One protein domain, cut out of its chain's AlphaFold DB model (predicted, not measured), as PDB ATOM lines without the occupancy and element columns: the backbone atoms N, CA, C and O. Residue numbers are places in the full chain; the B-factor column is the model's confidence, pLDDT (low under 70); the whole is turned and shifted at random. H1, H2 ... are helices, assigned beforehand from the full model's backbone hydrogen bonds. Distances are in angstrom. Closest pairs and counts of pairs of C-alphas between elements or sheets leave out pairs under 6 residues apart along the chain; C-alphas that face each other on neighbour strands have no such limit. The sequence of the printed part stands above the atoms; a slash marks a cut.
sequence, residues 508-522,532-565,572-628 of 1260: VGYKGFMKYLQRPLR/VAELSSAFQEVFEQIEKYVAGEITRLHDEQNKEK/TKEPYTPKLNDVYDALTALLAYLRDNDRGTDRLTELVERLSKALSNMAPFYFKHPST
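This is residues 508 to 522, 532 to 565 and 572 to 628 of the 1260 residues of an uncharacterized protein of Babesia bigemina (UniProt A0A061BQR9). Four helices stand side by side in one gently curved row, in the order H1, H2, H3, H4, each running opposite to its neighbour, with the long H2 making the longest axis. Short H1 packs along part of H2 at one end of the row, H3 and H4 form a helical hairpin on the other side of H2, and a tail, residues 617 to 628, turns back beyond the end of H4. The printed part has 106 residues, with four named helices and no named strand; the class is all helix. It is loose, with a radius of gyration of the C-alphas of 16.2 A, and elongated, spanning 54 by 35 by 21 A.

H2, residues 532 to 565, touches H3, residues 577 to 596, at a shallow tilt of 4 degrees, opposite ways; their closest C-alphas, of Ala 533 and Arg 595, are 3.9 A apart. H1, residues 509 to 517, touches residues 542 to 553 of H2 alone, at a shallow tilt of 28 degrees, opposite ways; the closest C-alphas, of Tyr 516 and Gln 545, are 6.3 A apart. H4, residues 602 to 616, touches H3 at a shallow tilt of 21 degrees, opposite ways; the closest C-alphas, of Ala 586 and Leu 611, are 4.9 A apart. H1 is apart from H3 and H4, and H2 is apart from H4. In H1, H2, H3 and H4 every O i to N i+4 pair is within hydrogen-bond range.

H2 measures 48.1 A from C-alpha 532 at (-23.248, -8.744, 31.340) to C-alpha 565 at (-13.253, -10.757, -15.692). H3 measures 28.0 A, H4 21.4 A and H1 12.4 A. H4 ends at C-alpha 616, at (-31.212, -4.514, 7.172).

The two C-alphas farthest apart, of Lys 565 and Arg 599, are 54.3 A apart. Residues 523 to 531 and 566 to 571 are not printed; the gaps between C-alphas are 16.0 A from 522 to 532 and 11.4 A from 565 to 572. The link from H3 to H4 is tight. Mean pLDDT of the printed part is 73.8, and 33 residues are under 70, among them 559 to 565 and 619 to 628.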
ATOM      1  N   VAL A 508      -7.102 -19.184   3.641       71.81
ATOM      2  CA  VAL A 508      -8.409 -18.831   3.042       71.81
ATOM      3  C   VAL A 508      -9.501 -19.837   3.428       71.81
ATOM      4  O   VAL A 508      -9.209 -20.906   3.974       71.81
ATOM      5  N   GLY A 509     -10.766 -19.517   3.142       68.94
ATOM      6  CA  GLY A 509     -11.905 -20.400   3.405       68.94
ATOM      7  C   GLY A 509     -12.003 -20.915   4.852       68.94
ATOM      8  O   GLY A 509     -11.595 -20.265   5.813       68.94
ATOM      9  N   TYR A 510     -12.556 -22.118   5.026       66.94
ATOM     10  CA  TYR A 510     -12.859 -22.689   6.348       66.94
ATOM     11  C   TYR A 510     -11.637 -22.811   7.281       66.94
ATOM     12  O   TYR A 510     -11.741 -22.550   8.480       66.94
ATOM     13  N   LYS A 511     -10.464 -23.179   6.749       72.75
ATOM     14  CA  LYS A 511      -9.229 -23.313   7.545       72.75
ATOM     15  C   LYS A 511      -8.630 -21.950   7.897       72.75
ATOM     16  O   LYS A 511      -8.134 -21.795   9.012       72.75
ATOM     17  N   GLY A 512      -8.726 -20.966   6.998       75.69
ATOM     18  CA  GLY A 512      -8.411 -19.566   7.291       75.69
ATOM     19  C   GLY A 512      -9.274 -19.013   8.428       75.69
ATOM     20  O   GLY A 512      -8.735 -18.520   9.420       75.69
ATOM     21  N   PHE A 513     -10.595 -19.195   8.335       76.75
ATOM     22  CA  PHE A 513     -11.560 -18.786   9.360       76.75
ATOM     23  C   PHE A 513     -11.257 -19.415  10.727       76.75
ATOM     24  O   PHE A 513     -11.067 -18.701  11.710       76.75
ATOM     25  N   MET A 514     -11.116 -20.745  10.789       76.56
ATOM     26  CA  MET A 514     -10.811 -21.442  12.046       76.56
ATOM     27  C   MET A 514      -9.473 -21.004  12.654       76.56
ATOM     28  O   MET A 514      -9.357 -20.913  13.872       76.56
ATOM     29  N   LYS A 515      -8.474 -20.659  11.834       75.12
ATOM     30  CA  LYS A 515      -7.188 -20.125  12.307       75.12
ATOM     31  C   LYS A 515      -7.292 -18.710  12.897       75.12
ATOM     32  O   LYS A 515      -6.484 -18.367  13.759       75.12
ATOM     33  N   TYR A 516      -8.252 -17.897  12.456       72.56
ATOM     34  CA  TYR A 516      -8.576 -16.621  13.103       72.56
ATOM     35  C   TYR A 516      -9.347 -16.835  14.410       72.56
ATOM     36  O   TYR A 516      -8.995 -16.230  15.422       72.56
ATOM     37  N   LEU A 517     -10.333 -17.739  14.410       72.31
ATOM     38  CA  LEU A 517     -11.168 -18.037  15.580       72.31
ATOM     39  C   LEU A 517     -10.398 -18.739  16.720       72.31
ATOM     40  O   LEU A 517     -10.748 -18.582  17.881       72.31
ATOM     41  N   GLN A 518      -9.325 -19.479  16.413       70.88
ATOM     42  CA  GLN A 518      -8.460 -20.144  17.404       70.88
ATOM     43  C   GLN A 518      -7.498 -19.181  18.140       70.88
ATOM     44  O   GLN A 518      -6.606 -19.623  18.868       70.88
ATOM     45  N   ARG A 519      -7.608 -17.862  17.940       68.25
ATOM     46  CA  ARG A 519      -6.824 -16.888  18.714       68.25
ATOM     47  C   ARG A 519      -7.299 -16.869  20.175       68.25
ATOM     48  O   ARG A 519      -8.505 -16.867  20.398       68.25
ATOM     49  N   PRO A 520      -6.388 -16.815  21.166       62.56
ATOM     50  CA  PRO A 520      -6.785 -16.619  22.555       62.56
ATOM     51  C   PRO A 520      -7.554 -15.304  22.722       62.56
ATOM     52  O   PRO A 520      -7.052 -14.247  22.331       62.56
ATOM     53  N   LEU A 521      -8.746 -15.386  23.315       63.75
ATOM     54  CA  LEU A 521      -9.444 -14.233  23.883       63.75
ATOM     55  C   LEU A 521      -8.686 -13.749  25.128       63.75
ATOM     56  O   LEU A 521      -7.928 -14.513  25.733       63.75
ATOM     57  N   ARG A 522      -8.871 -12.485  25.514       66.38
ATOM     58  CA  ARG A 522      -8.280 -11.932  26.744       66.38
ATOM     59  C   ARG A 522      -9.133 -12.215  27.977       66.38
ATOM     60  O   ARG A 522      -8.592 -12.303  29.075       66.38
ATOM     61  N   VAL A 532     -22.879  -9.306  32.655       74.25
ATOM     62  CA  VAL A 532     -23.248  -8.744  31.340       74.25
ATOM     63  C   VAL A 532     -22.095  -7.930  30.736       74.25
ATOM     64  O   VAL A 532     -21.902  -7.956  29.520       74.25
ATOM     65  N   ALA A 533     -21.282  -7.268  31.565       75.44
ATOM     66  CA  ALA A 533     -20.124  -6.493  31.127       75.44
ATOM     67  C   ALA A 533     -18.962  -7.371  30.624       75.44
ATOM     68  O   ALA A 533     -18.349  -7.054  29.598       75.44
ATOM     69  N   GLU A 534     -18.686  -8.494  31.292       74.56
ATOM     70  CA  GLU A 534     -17.679  -9.473  30.859       74.56
ATOM     71  C   GLU A 534     -18.119 -10.177  29.571       74.56
ATOM     72  O   GLU A 534     -17.363 -10.201  28.598       74.56
ATOM     73  N   LEU A 535     -19.373 -10.642  29.516       79.50
ATOM     74  CA  LEU A 535     -19.972 -11.256  28.327       79.50
ATOM     75  C   LEU A 535     -19.979 -10.299  27.124       79.50
ATOM     76  O   LEU A 535     -19.613 -10.698  26.018       79.50
ATOM     77  N   SER A 536     -20.334  -9.026  27.331       82.25
ATOM     78  CA  SER A 536     -20.329  -8.010  26.266       82.25
ATOM     79  C   SER A 536     -18.916  -7.724  25.754       82.25
ATOM     80  O   SER A 536     -18.712  -7.601  24.546       82.25
ATOM     81  N   SER A 537     -17.929  -7.676  26.653       80.12
ATOM     82  CA  SER A 537     -16.519  -7.471  26.294       80.12
ATOM     83  C   SER A 537     -15.954  -8.665  25.516       80.12
ATOM     84  O   SER A 537     -15.323  -8.488  24.476       80.12
ATOM     85  N   ALA A 538     -16.235  -9.889  25.967       79.06
ATOM     86  CA  ALA A 538     -15.800 -11.113  25.304       79.06
ATOM     87  C   ALA A 538     -16.445 -11.293  23.920       79.06
ATOM     88  O   ALA A 538     -15.769 -11.655  22.955       79.06
ATOM     89  N   PHE A 539     -17.742 -10.990  23.791       83.44
ATOM     90  CA  PHE A 539     -18.436 -11.026  22.504       83.44
ATOM     91  C   PHE A 539     -17.870  -9.977  21.533       83.44
ATOM     92  O   PHE A 539     -17.699 -10.280  20.352       83.44
ATOM     93  N   GLN A 540     -17.487  -8.791  22.025       84.12
ATOM     94  CA  GLN A 540     -16.798  -7.787  21.213       84.12
ATOM     95  C   GLN A 540     -15.457  -8.321  20.668       84.12
ATOM     96  O   GLN A 540     -15.217  -8.214  19.466       84.12
ATOM     97  N   GLU A 541     -14.619  -8.961  21.498       81.25
ATOM     98  CA  GLU A 541     -13.341  -9.546  21.043       81.25
ATOM     99  C   GLU A 541     -13.531 -10.674  20.011       81.25
ATOM    100  O   GLU A 541     -12.802 -10.733  19.015       81.25
ATOM    101  N   VAL A 542     -14.525 -11.551  20.210       82.44
ATOM    102  CA  VAL A 542     -14.875 -12.615  19.249       82.44
ATOM    103  C   VAL A 542     -15.331 -12.012  17.920       82.44
ATOM    104  O   VAL A 542     -14.851 -12.417  16.857       82.44
ATOM    105  N   PHE A 543     -16.240 -11.034  17.958       82.44
ATOM    106  CA  PHE A 543     -16.795 -10.435  16.747       82.44
ATOM    107  C   PHE A 543     -15.753  -9.609  15.975       82.44
ATOM    108  O   PHE A 543     -15.760  -9.633  14.748       82.44
ATOM    109  N   GLU A 544     -14.787  -8.985  16.658       83.62
ATOM    110  CA  GLU A 544     -13.633  -8.321  16.032       83.62
ATOM    111  C   GLU A 544     -12.753  -9.297  15.218       83.62
ATOM    112  O   GLU A 544     -12.238  -8.926  14.162       83.62
ATOM    113  N   GLN A 545     -12.587 -10.558  15.645       81.75
ATOM    114  CA  GLN A 545     -11.876 -11.552  14.819       81.75
ATOM    115  C   GLN A 545     -12.710 -12.010  13.611       81.75
ATOM    116  O   GLN A 545     -12.143 -12.295  12.553       81.75
ATOM    117  N   ILE A 546     -14.039 -12.084  13.760       81.69
ATOM    118  CA  ILE A 546     -14.965 -12.485  12.688       81.69
ATOM    119  C   ILE A 546     -15.044 -11.398  11.611       81.69
ATOM    120  O   ILE A 546     -14.875 -11.719  10.437       81.69
ATOM    121  N   GLU A 547     -15.237 -10.131  11.996       83.62
ATOM    122  CA  GLU A 547     -15.252  -8.970  11.093       83.62
ATOM    123  C   GLU A 547     -13.994  -8.961  10.220       83.62
ATOM    124  O   GLU A 547     -14.094  -9.127   9.004       83.62
ATOM    125  N   LYS A 548     -12.809  -8.916  10.845       82.56
ATOM    126  CA  LYS A 548     -11.517  -8.818  10.142       82.56
ATOM    127  C   LYS A 548     -11.277  -9.954   9.159       82.56
ATOM    128  O   LYS A 548     -10.662  -9.746   8.112       82.56
ATOM    129  N   TYR A 549     -11.741 -11.160   9.486       82.38
ATOM    130  CA  TYR A 549     -11.668 -12.287   8.567       82.38
ATOM    131  C   TYR A 549     -12.648 -12.128   7.393       82.38
ATOM    132  O   TYR A 549     -12.258 -12.296   6.237       82.38
ATOM    133  N   VAL A 550     -13.909 -11.792   7.673       79.62
ATOM    134  CA  VAL A 550     -14.970 -11.686   6.659       79.62
ATOM    135  C   VAL A 550     -14.718 -10.512   5.706       79.62
ATOM    136  O   VAL A 550     -14.808 -10.708   4.496       79.62
ATOM    137  N   ALA A 551     -14.310  -9.339   6.199       79.06
ATOM    138  CA  ALA A 551     -13.904  -8.195   5.375       79.06
ATOM    139  C   ALA A 551     -12.717  -8.530   4.452       79.06
ATOM    140  O   ALA A 551     -12.722  -8.200   3.260       79.06
ATOM    141  N   GLY A 552     -11.713  -9.242   4.979       77.25
ATOM    142  CA  GLY A 552     -10.561  -9.708   4.204       77.25
ATOM    143  C   GLY A 552     -10.943 -10.701   3.104       77.25
ATOM    144  O   GLY A 552     -10.493 -10.561   1.965       77.25
ATOM    145  N   GLU A 553     -11.803 -11.675   3.410       76.69
ATOM    146  CA  GLU A 553     -12.243 -12.702   2.456       76.69
ATOM    147  C   GLU A 553     -13.192 -12.130   1.383       76.69
ATOM    148  O   GLU A 553     -13.072 -12.488   0.210       76.69
ATOM    149  N   ILE A 554     -14.068 -11.182   1.743       75.06
ATOM    150  CA  ILE A 554     -14.889 -10.399   0.799       75.06
ATOM    151  C   ILE A 554     -13.992  -9.633  -0.177       75.06
ATOM    152  O   ILE A 554     -14.141  -9.774  -1.393       75.06
ATOM    153  N   THR A 555     -13.016  -8.884   0.351       74.81
ATOM    154  CA  THR A 555     -12.064  -8.121  -0.466       74.81
ATOM    155  C   THR A 555     -11.298  -9.050  -1.409       74.81
ATOM    156  O   THR A 555     -11.237  -8.784  -2.606       74.81
ATOM    157  N   ARG A 556     -10.779 -10.183  -0.907       78.06
ATOM    158  CA  ARG A 556     -10.041 -11.179  -1.703       78.06
ATOM    159  C   ARG A 556     -10.879 -11.749  -2.851       78.06
ATOM    160  O   ARG A 556     -10.385 -11.830  -3.973       78.06
ATOM    161  N   LEU A 557     -12.126 -12.143  -2.586       71.62
ATOM    162  CA  LEU A 557     -13.015 -12.729  -3.597       71.62
ATOM    163  C   LEU A 557     -13.422 -11.713  -4.673       71.62
ATOM    164  O   LEU A 557     -13.484 -12.065  -5.851       71.62
ATOM    165  N   HIS A 558     -13.659 -10.456  -4.291       70.75
ATOM    166  CA  HIS A 558     -13.922  -9.358  -5.227       70.75
ATOM    167  C   HIS A 558     -12.702  -9.070  -6.116       70.75
ATOM    168  O   HIS A 558     -12.829  -8.941  -7.334       70.75
ATOM    169  N   ASP A 559     -11.505  -9.051  -5.532       68.75
ATOM    170  CA  ASP A 559     -10.240  -8.868  -6.250       68.75
ATOM    171  C   ASP A 559      -9.930 -10.009  -7.231       68.75
ATOM    172  O   ASP A 559      -9.456  -9.757  -8.338       68.75
ATOM    173  N   GLU A 560     -10.179 -11.263  -6.839       69.94
ATOM    174  CA  GLU A 560     -10.000 -12.434  -7.708       69.94
ATOM    175  C   GLU A 560     -11.001 -12.410  -8.877       69.94
ATOM    176  O   GLU A 560     -10.583 -12.499 -10.032       69.94
ATOM    177  N   GLN A 561     -12.292 -12.152  -8.625       66.50
ATOM    178  CA  GLN A 561     -13.292 -12.052  -9.700       66.50
ATOM    179  C   GLN A 561     -13.054 -10.875 -10.658       66.50
ATOM    180  O   GLN A 561     -13.350 -10.992 -11.849       66.50
ATOM    181  N   ASN A 562     -12.534  -9.741 -10.175       65.19
ATOM    182  CA  ASN A 562     -12.146  -8.626 -11.044       65.19
ATOM    183  C   ASN A 562     -10.977  -9.018 -11.964       65.19
ATOM    184  O   ASN A 562     -11.030  -8.729 -13.159       65.19
ATOM    185  N   LYS A 563      -9.961  -9.717 -11.434       65.88
ATOM    186  CA  LYS A 563      -8.796 -10.191 -12.205       65.88
ATOM    187  C   LYS A 563      -9.180 -11.222 -13.268       65.88
ATOM    188  O   LYS A 563      -8.636 -11.167 -14.365       65.88
ATOM    189  N   GLU A 564     -10.135 -12.109 -12.983       61.81
ATOM    190  CA  GLU A 564     -10.668 -13.057 -13.973       61.81
ATOM    191  C   GLU A 564     -11.475 -12.368 -15.087       61.81
ATOM    192  O   GLU A 564     -11.357 -12.739 -16.253       61.81
ATOM    193  N   LYS A 565     -12.302 -11.370 -14.745       55.38
ATOM    194  CA  LYS A 565     -13.253 -10.757 -15.692       55.38
ATOM    195  C   LYS A 565     -12.667  -9.608 -16.515       55.38
ATOM    196  O   LYS A 565     -13.083  -9.433 -17.655       55.38
ATOM    197  N   THR A 572     -12.378  -2.291  -9.299       57.56
ATOM    198  CA  THR A 572     -13.588  -1.591  -8.854       57.56
ATOM    199  C   THR A 572     -13.661  -1.587  -7.326       57.56
ATOM    200  O   THR A 572     -13.180  -2.517  -6.679       57.56
ATOM    201  N   LYS A 573     -14.265  -0.561  -6.711       60.97
ATOM    202  CA  LYS A 573     -14.449  -0.548  -5.250       60.97
ATOM    203  C   LYS A 573     -15.407  -1.657  -4.809       60.97
ATOM    204  O   LYS A 573     -16.462  -1.839  -5.413       60.97
ATOM    205  N   GLU A 574     -15.041  -2.351  -3.740       66.38
ATOM    206  CA  GLU A 574     -15.876  -3.364  -3.091       66.38
ATOM    207  C   GLU A 574     -17.005  -2.672  -2.274       66.38
ATOM    208  O   GLU A 574     -16.716  -1.703  -1.562       66.38
ATOM    209  N   PRO A 575     -18.288  -3.078  -2.415       66.69
ATOM    210  CA  PRO A 575     -19.428  -2.367  -1.818       66.69
ATOM    211  C   PRO A 575     -19.986  -2.914  -0.482       66.69
ATOM    212  O   PRO A 575     -20.865  -2.257   0.083       66.69
ATOM    213  N   TYR A 576     -19.557  -4.075   0.030       70.50
ATOM    214  CA  TYR A 576     -20.112  -4.683   1.255       70.50
ATOM    215  C   TYR A 576     -19.271  -4.460   2.515       70.50
ATOM    216  O   TYR A 576     -19.835  -4.374   3.602       70.50
ATOM    217  N   THR A 577     -17.956  -4.290   2.395       76.31
ATOM    218  CA  THR A 577     -17.047  -3.998   3.516       76.31
ATOM    219  C   THR A 577     -17.466  -2.738   4.293       76.31
ATOM    220  O   THR A 577     -17.518  -2.804   5.518       76.31
ATOM    221  N   PRO A 578     -17.887  -1.619   3.653       79.56
ATOM    222  CA  PRO A 578     -18.423  -0.471   4.389       79.56
ATOM    223  C   PRO A 578     -19.686  -0.804   5.200       79.56
ATOM    224  O   PRO A 578     -19.834  -0.330   6.319       79.56
ATOM    225  N   LYS A 579     -20.565  -1.668   4.673       80.69
ATOM    226  CA  LYS A 579     -21.795  -2.089   5.363       80.69
ATOM    227  C   LYS A 579     -21.509  -3.023   6.542       80.69
ATOM    228  O   LYS A 579     -22.189  -2.959   7.562       80.69
ATOM    229  N   LEU A 580     -20.497  -3.883   6.414       83.06
ATOM    230  CA  LEU A 580     -20.031  -4.728   7.514       83.06
ATOM    231  C   LEU A 580     -19.464  -3.868   8.655       83.06
ATOM    232  O   LEU A 580     -19.745  -4.152   9.819       83.06
ATOM    233  N   ASN A 581     -18.769  -2.774   8.325       84.25
ATOM    234  CA  ASN A 581     -18.322  -1.784   9.305       84.25
ATOM    235  C   ASN A 581     -19.506  -1.065   9.980       84.25
ATOM    236  O   ASN A 581     -19.498  -0.939  11.200       84.25
ATOM    237  N   ASP A 582     -20.557  -0.671   9.242       85.44
ATOM    238  CA  ASP A 582     -21.774  -0.084   9.842       85.44
ATOM    239  C   ASP A 582     -22.408  -1.019  10.898       85.44
ATOM    240  O   ASP A 582     -22.874  -0.565  11.948       85.44
ATOM    241  N   VAL A 583     -22.413  -2.334  10.635       86.81
ATOM    242  CA  VAL A 583     -22.881  -3.370  11.575       86.81
ATOM    243  C   VAL A 583     -21.929  -3.516  12.767       86.81
ATOM    244  O   VAL A 583     -22.395  -3.574  13.906       86.81
ATOM    245  N   TYR A 584     -20.614  -3.538  12.531       88.19
ATOM    246  CA  TYR A 584     -19.597  -3.611  13.585       88.19
ATOM    247  C   TYR A 584     -19.658  -2.405  14.535       88.19
ATOM    248  O   TYR A 584     -19.645  -2.587  15.752       88.19
ATOM    249  N   ASP A 585     -19.794  -1.188  14.008       88.31
ATOM    250  CA  ASP A 585     -19.902   0.048  14.791       88.31
ATOM    251  C   ASP A 585     -21.202   0.097  15.606       88.31
ATOM    252  O   ASP A 585     -21.206   0.541  16.759       88.31
ATOM    253  N   ALA A 586     -22.319  -0.365  15.031       90.25
ATOM    254  CA  ALA A 586     -23.595  -0.440  15.735       90.25
ATOM    255  C   ALA A 586     -23.569  -1.480  16.870       90.25
ATOM    256  O   ALA A 586     -24.004  -1.176  17.981       90.25
ATOM    257  N   LEU A 587     -23.007  -2.670  16.623       90.25
ATOM    258  CA  LEU A 587     -22.836  -3.703  17.648       90.25
ATOM    259  C   LEU A 587     -21.840  -3.262  18.727       90.25
ATOM    260  O   LEU A 587     -22.119  -3.418  19.910       90.25
ATOM    261  N   THR A 588     -20.720  -2.643  18.348       88.62
ATOM    262  CA  THR A 588     -19.724  -2.111  19.290       88.62
ATOM    263  C   THR A 588     -20.330  -1.050  20.209       88.62
ATOM    264  O   THR A 588     -20.091  -1.079  21.414       88.62
ATOM    265  N   ALA A 589     -21.163  -0.146  19.681       88.31
ATOM    266  CA  ALA A 589     -21.863   0.845  20.497       88.31
ATOM    267  C   ALA A 589     -22.871   0.205  21.474       88.31
ATOM    268  O   ALA A 589     -23.002   0.671  22.605       88.31
ATOM    269  N   LEU A 590     -23.549  -0.871  21.061       87.94
ATOM    270  CA  LEU A 590     -24.479  -1.639  21.895       87.94
ATOM    271  C   LEU A 590     -23.758  -2.429  23.004       87.94
ATOM    272  O   LEU A 590     -24.163  -2.356  24.162       87.94
ATOM    273  N   LEU A 591     -22.668  -3.130  22.682       86.94
ATOM    274  CA  LEU A 591     -21.881  -3.903  23.654       86.94
ATOM    275  C   LEU A 591     -21.121  -3.000  24.636       86.94
ATOM    276  O   LEU A 591     -21.062  -3.307  25.823       86.94
ATOM    277  N   ALA A 592     -20.608  -1.849  24.186       85.31
ATOM    278  CA  ALA A 592     -20.048  -0.841  25.086       85.31
ATOM    279  C   ALA A 592     -21.116  -0.287  26.044       85.31
ATOM    280  O   ALA A 592     -20.860  -0.151  27.235       85.31
ATOM    281  N   TYR A 593     -22.335  -0.033  25.557       84.50
ATOM    282  CA  TYR A 593     -23.432   0.413  26.415       84.50
ATOM    283  C   TYR A 593     -23.797  -0.625  27.488       84.50
ATOM    284  O   TYR A 593     -23.880  -0.264  28.659       84.50
ATOM    285  N   LEU A 594     -23.929  -1.902  27.101       80.88
ATOM    286  CA  LEU A 594     -24.200  -3.035  28.001       80.88
ATOM    287  C   LEU A 594     -23.057  -3.339  28.989       80.88
ATOM    288  O   LEU A 594     -23.294  -3.964  30.019       80.88
ATOM    289  N   ARG A 595     -21.828  -2.902  28.691       78.75
ATOM    290  CA  ARG A 595     -20.677  -2.967  29.603       78.75
ATOM    291  C   ARG A 595     -20.636  -1.802  30.595       78.75
ATOM    292  O   ARG A 595     -20.198  -1.994  31.723       78.75
ATOM    293  N   ASP A 596     -21.064  -0.615  30.169       77.50
ATOM    294  CA  ASP A 596     -20.845   0.635  30.907       77.50
ATOM    295  C   ASP A 596     -22.102   1.161  31.648       77.50
ATOM    296  O   ASP A 596     -21.996   2.161  32.360       77.50
ATOM    297  N   ASN A 597     -23.299   0.573  31.463       67.75
ATOM    298  CA  ASN A 597     -24.573   1.128  31.969       67.75
ATOM    299  C   ASN A 597     -25.583   0.069  32.465       67.75
ATOM    300  O   ASN A 597     -26.295  -0.541  31.670       67.75
ATOM    301  N   ASP A 598     -25.787  -0.023  33.784       57.75
ATOM    302  CA  ASP A 598     -26.713  -1.008  34.382       57.75
ATOM    303  C   ASP A 598     -28.202  -0.579  34.404       57.75
ATOM    304  O   ASP A 598     -29.058  -1.366  34.805       57.75
ATOM    305  N   ARG A 599     -28.536   0.694  34.106       53.62
ATOM    306  CA  ARG A 599     -29.823   1.306  34.546       53.62
ATOM    307  C   ARG A 599     -30.592   2.165  33.528       53.62
ATOM    308  O   ARG A 599     -31.509   2.879  33.929       53.62
ATOM    309  N   GLY A 600     -30.252   2.139  32.238       56.66
ATOM    310  CA  GLY A 600     -30.930   2.961  31.220       56.66
ATOM    311  C   GLY A 600     -31.609   2.146  30.115       56.66
ATOM    312  O   GLY A 600     -30.950   1.380  29.414       56.66
ATOM    313  N   THR A 601     -32.910   2.353  29.906       59.22
ATOM    314  CA  THR A 601     -33.725   1.642  28.900       59.22
ATOM    315  C   THR A 601     -33.841   2.373  27.559       59.22
ATOM    316  O   THR A 601     -33.739   1.747  26.505       59.22
ATOM    317  N   ASP A 602     -33.994   3.702  27.558       66.62
ATOM    318  CA  ASP A 602     -34.223   4.482  26.324       66.62
ATOM    319  C   ASP A 602     -33.069   4.322  25.322       66.62
ATOM    320  O   ASP A 602     -33.268   4.046  24.138       66.62
ATOM    321  N   ARG A 603     -31.837   4.426  25.832       76.94
ATOM    322  CA  ARG A 603     -30.610   4.329  25.035       76.94
ATOM    323  C   ARG A 603     -30.337   2.907  24.534       76.94
ATOM    324  O   ARG A 603     -29.730   2.761  23.476       76.94
ATOM    325  N   LEU A 604     -30.822   1.878  25.235       80.12
ATOM    326  CA  LEU A 604     -30.766   0.494  24.759       80.12
ATOM    327  C   LEU A 604     -31.618   0.329  23.492       80.12
ATOM    328  O   LEU A 604     -31.138  -0.216  22.502       80.12
ATOM    329  N   THR A 605     -32.839   0.878  23.493       77.69
ATOM    330  CA  THR A 605     -33.759   0.842  22.339       77.69
ATOM    331  C   THR A 605     -33.126   1.466  21.094       77.69
ATOM    332  O   THR A 605     -33.089   0.839  20.038       77.69
ATOM    333  N   GLU A 606     -32.562   2.671  21.230       83.25
ATOM    334  CA  GLU A 606     -31.895   3.394  20.137       83.25
ATOM    335  C   GLU A 606     -30.730   2.588  19.531       83.25
ATOM    336  O   GLU A 606     -30.546   2.555  18.313       83.25
ATOM    337  N   LEU A 607     -29.943   1.909  20.373       87.19
ATOM    338  CA  LEU A 607     -28.796   1.108  19.939       87.19
ATOM    339  C   LEU A 607     -29.217  -0.217  19.283       87.19
ATOM    340  O   LEU A 607     -28.613  -0.617  18.286       87.19
ATOM    341  N   VAL A 608     -30.282  -0.861  19.772       86.31
ATOM    342  CA  VAL A 608     -30.877  -2.056  19.147       86.31
ATOM    343  C   VAL A 608     -31.509  -1.712  17.792       86.31
ATOM    344  O   VAL A 608     -31.280  -2.431  16.815       86.31
ATOM    345  N   GLU A 609     -32.234  -0.593  17.679       85.69
ATOM    346  CA  GLU A 609     -32.794  -0.123  16.404       85.69
ATOM    347  C   GLU A 609     -31.679   0.239  15.408       85.69
ATOM    348  O   GLU A 609     -31.720  -0.182  14.249       85.69
ATOM    349  N   ARG A 610     -30.628   0.940  15.862       88.69
ATOM    350  CA  ARG A 610     -29.442   1.249  15.046       88.69
ATOM    351  C   ARG A 610     -28.790  -0.020  14.488       88.69
ATOM    352  O   ARG A 610     -28.460  -0.044  13.301       88.69
ATOM    353  N   LEU A 611     -28.630  -1.065  15.303       89.31
ATOM    354  CA  LEU A 611     -28.075  -2.346  14.855       89.31
ATOM    355  C   LEU A 611     -29.017  -3.057  13.870       89.31
ATOM    356  O   LEU A 611     -28.583  -3.454  12.793       89.31
ATOM    357  N   SER A 612     -30.314  -3.124  14.168       86.56
ATOM    358  CA  SER A 612     -31.330  -3.725  13.284       86.56
ATOM    359  C   SER A 612     -31.383  -3.041  11.908       86.56
ATOM    360  O   SER A 612     -31.515  -3.696  10.869       86.56
ATOM    361  N   LYS A 613     -31.198  -1.716  11.876       86.50
ATOM    362  CA  LYS A 613     -31.104  -0.912  10.650       86.50
ATOM    363  C   LYS A 613     -29.813  -1.174   9.868       86.50
ATOM    364  O   LYS A 613     -29.871  -1.307   8.647       86.50
ATOM    365  N   ALA A 614     -28.668  -1.297  10.545       87.25
ATOM    366  CA  ALA A 614     -27.405  -1.667   9.903       87.25
ATOM    367  C   ALA A 614     -27.480  -3.074   9.275       87.25
ATOM    368  O   ALA A 614     -27.121  -3.253   8.112       87.25
ATOM    369  N   LEU A 615     -28.047  -4.048   9.996       85.62
ATOM    370  CA  LEU A 615     -28.274  -5.413   9.502       85.62
ATOM    371  C   LEU A 615     -29.201  -5.433   8.279       85.62
ATOM    372  O   LEU A 615     -28.896  -6.089   7.283       85.62
ATOM    373  N   SER A 616     -30.284  -4.650   8.305       79.06
ATOM    374  CA  SER A 616     -31.212  -4.514   7.172       79.06
ATOM    375  C   SER A 616     -30.518  -3.999   5.901       79.06
ATOM    376  O   SER A 616     -30.822  -4.452   4.796       79.06
ATOM    377  N   ASN A 617     -29.533  -3.105   6.042       76.94
ATOM    378  CA  ASN A 617     -28.766  -2.561   4.919       76.94
ATOM    379  C   ASN A 617     -27.807  -3.577   4.269       76.94
ATOM    380  O   ASN A 617     -27.332  -3.323   3.158       76.94
ATOM    381  N   MET A 618     -27.526  -4.727   4.898       73.31
ATOM    382  CA  MET A 618     -26.671  -5.779   4.323       73.31
ATOM    383  C   MET A 618     -27.311  -6.466   3.106       73.31
ATOM    384  O   MET A 618     -26.594  -6.985   2.248       73.31
ATOM    385  N   ALA A 619     -28.642  -6.431   2.980       60.16
ATOM    386  CA  ALA A 619     -29.359  -7.011   1.847       60.16
ATOM    387  C   ALA A 619     -29.033  -6.287   0.513       60.16
ATOM    388  O   ALA A 619     -29.060  -5.051   0.452       60.16
ATOM    389  N   PRO A 620     -28.752  -7.008  -0.591       52.00
ATOM    390  CA  PRO A 620     -28.597  -6.398  -1.910       52.00
ATOM    391  C   PRO A 620     -29.959  -6.141  -2.568       52.00
ATOM    392  O   PRO A 620     -30.728  -7.071  -2.784       52.00
ATOM    393  N   PHE A 621     -30.221  -4.908  -3.008       40.38
ATOM    394  CA  PHE A 621     -31.492  -4.524  -3.657       40.38
ATOM    395  C   PHE A 621     -31.786  -5.266  -4.986       40.38
ATOM    396  O   PHE A 621     -32.899  -5.201  -5.496       40.38
ATOM    397  N   TYR A 622     -30.796  -5.976  -5.547       38.53
ATOM    398  CA  TYR A 622     -30.877  -6.659  -6.847       38.53
ATOM    399  C   TYR A 622     -30.480  -8.150  -6.826       38.53
ATOM    400  O   TYR A 622     -30.458  -8.779  -7.883       38.53
ATOM    401  N   PHE A 623     -30.201  -8.749  -5.660       42.25
ATOM    402  CA  PHE A 623     -29.985 -10.199  -5.536       42.25
ATOM    403  C   PHE A 623     -31.019 -10.810  -4.588       42.25
ATOM    404  O   PHE A 623     -31.277 -10.280  -3.514       42.25
ATOM    405  N   LYS A 624     -31.588 -11.963  -4.967       37.28
ATOM    406  CA  LYS A 624     -32.611 -12.673  -4.171       37.28
ATOM    407  C   LYS A 624     -32.117 -13.191  -2.813       37.28
ATOM    408  O   LYS A 624     -32.944 -13.518  -1.969       37.28
ATOM    409  N   HIS A 625     -30.802 -13.268  -2.627       39.53
ATOM    410  CA  HIS A 625     -30.127 -13.651  -1.389       39.53
ATOM    411  C   HIS A 625     -28.870 -12.778  -1.221       39.53
ATOM    412  O   HIS A 625     -28.291 -12.373  -2.237       39.53
ATOM    413  N   PRO A 626     -28.430 -12.484   0.015       42.91
ATOM    414  CA  PRO A 626     -27.131 -11.877   0.279       42.91
ATOM    415  C   PRO A 626     -25.972 -12.619  -0.397       42.91
ATOM    416  O   PRO A 626     -25.973 -13.839  -0.570       42.91
ATOM    417  N   SER A 627     -24.956 -11.867  -0.813       53.16
ATOM    418  CA  SER A 627     -23.772 -12.435  -1.449       53.16
ATOM    419  C   SER A 627     -22.853 -13.080  -0.406       53.16
ATOM    420  O   SER A 627     -22.192 -12.384   0.363       53.16
ATOM    421  N   THR A 628     -22.751 -14.410  -0.474       58.91
ATOM    422  CA  THR A 628     -21.983 -15.343   0.383       58.91
ATOM    423  C   THR A 628     -22.666 -15.776   1.701       58.91
ATOM    424  O   THR A 628     -23.128 -14.924   2.462       58.91
TER     425      THR A 628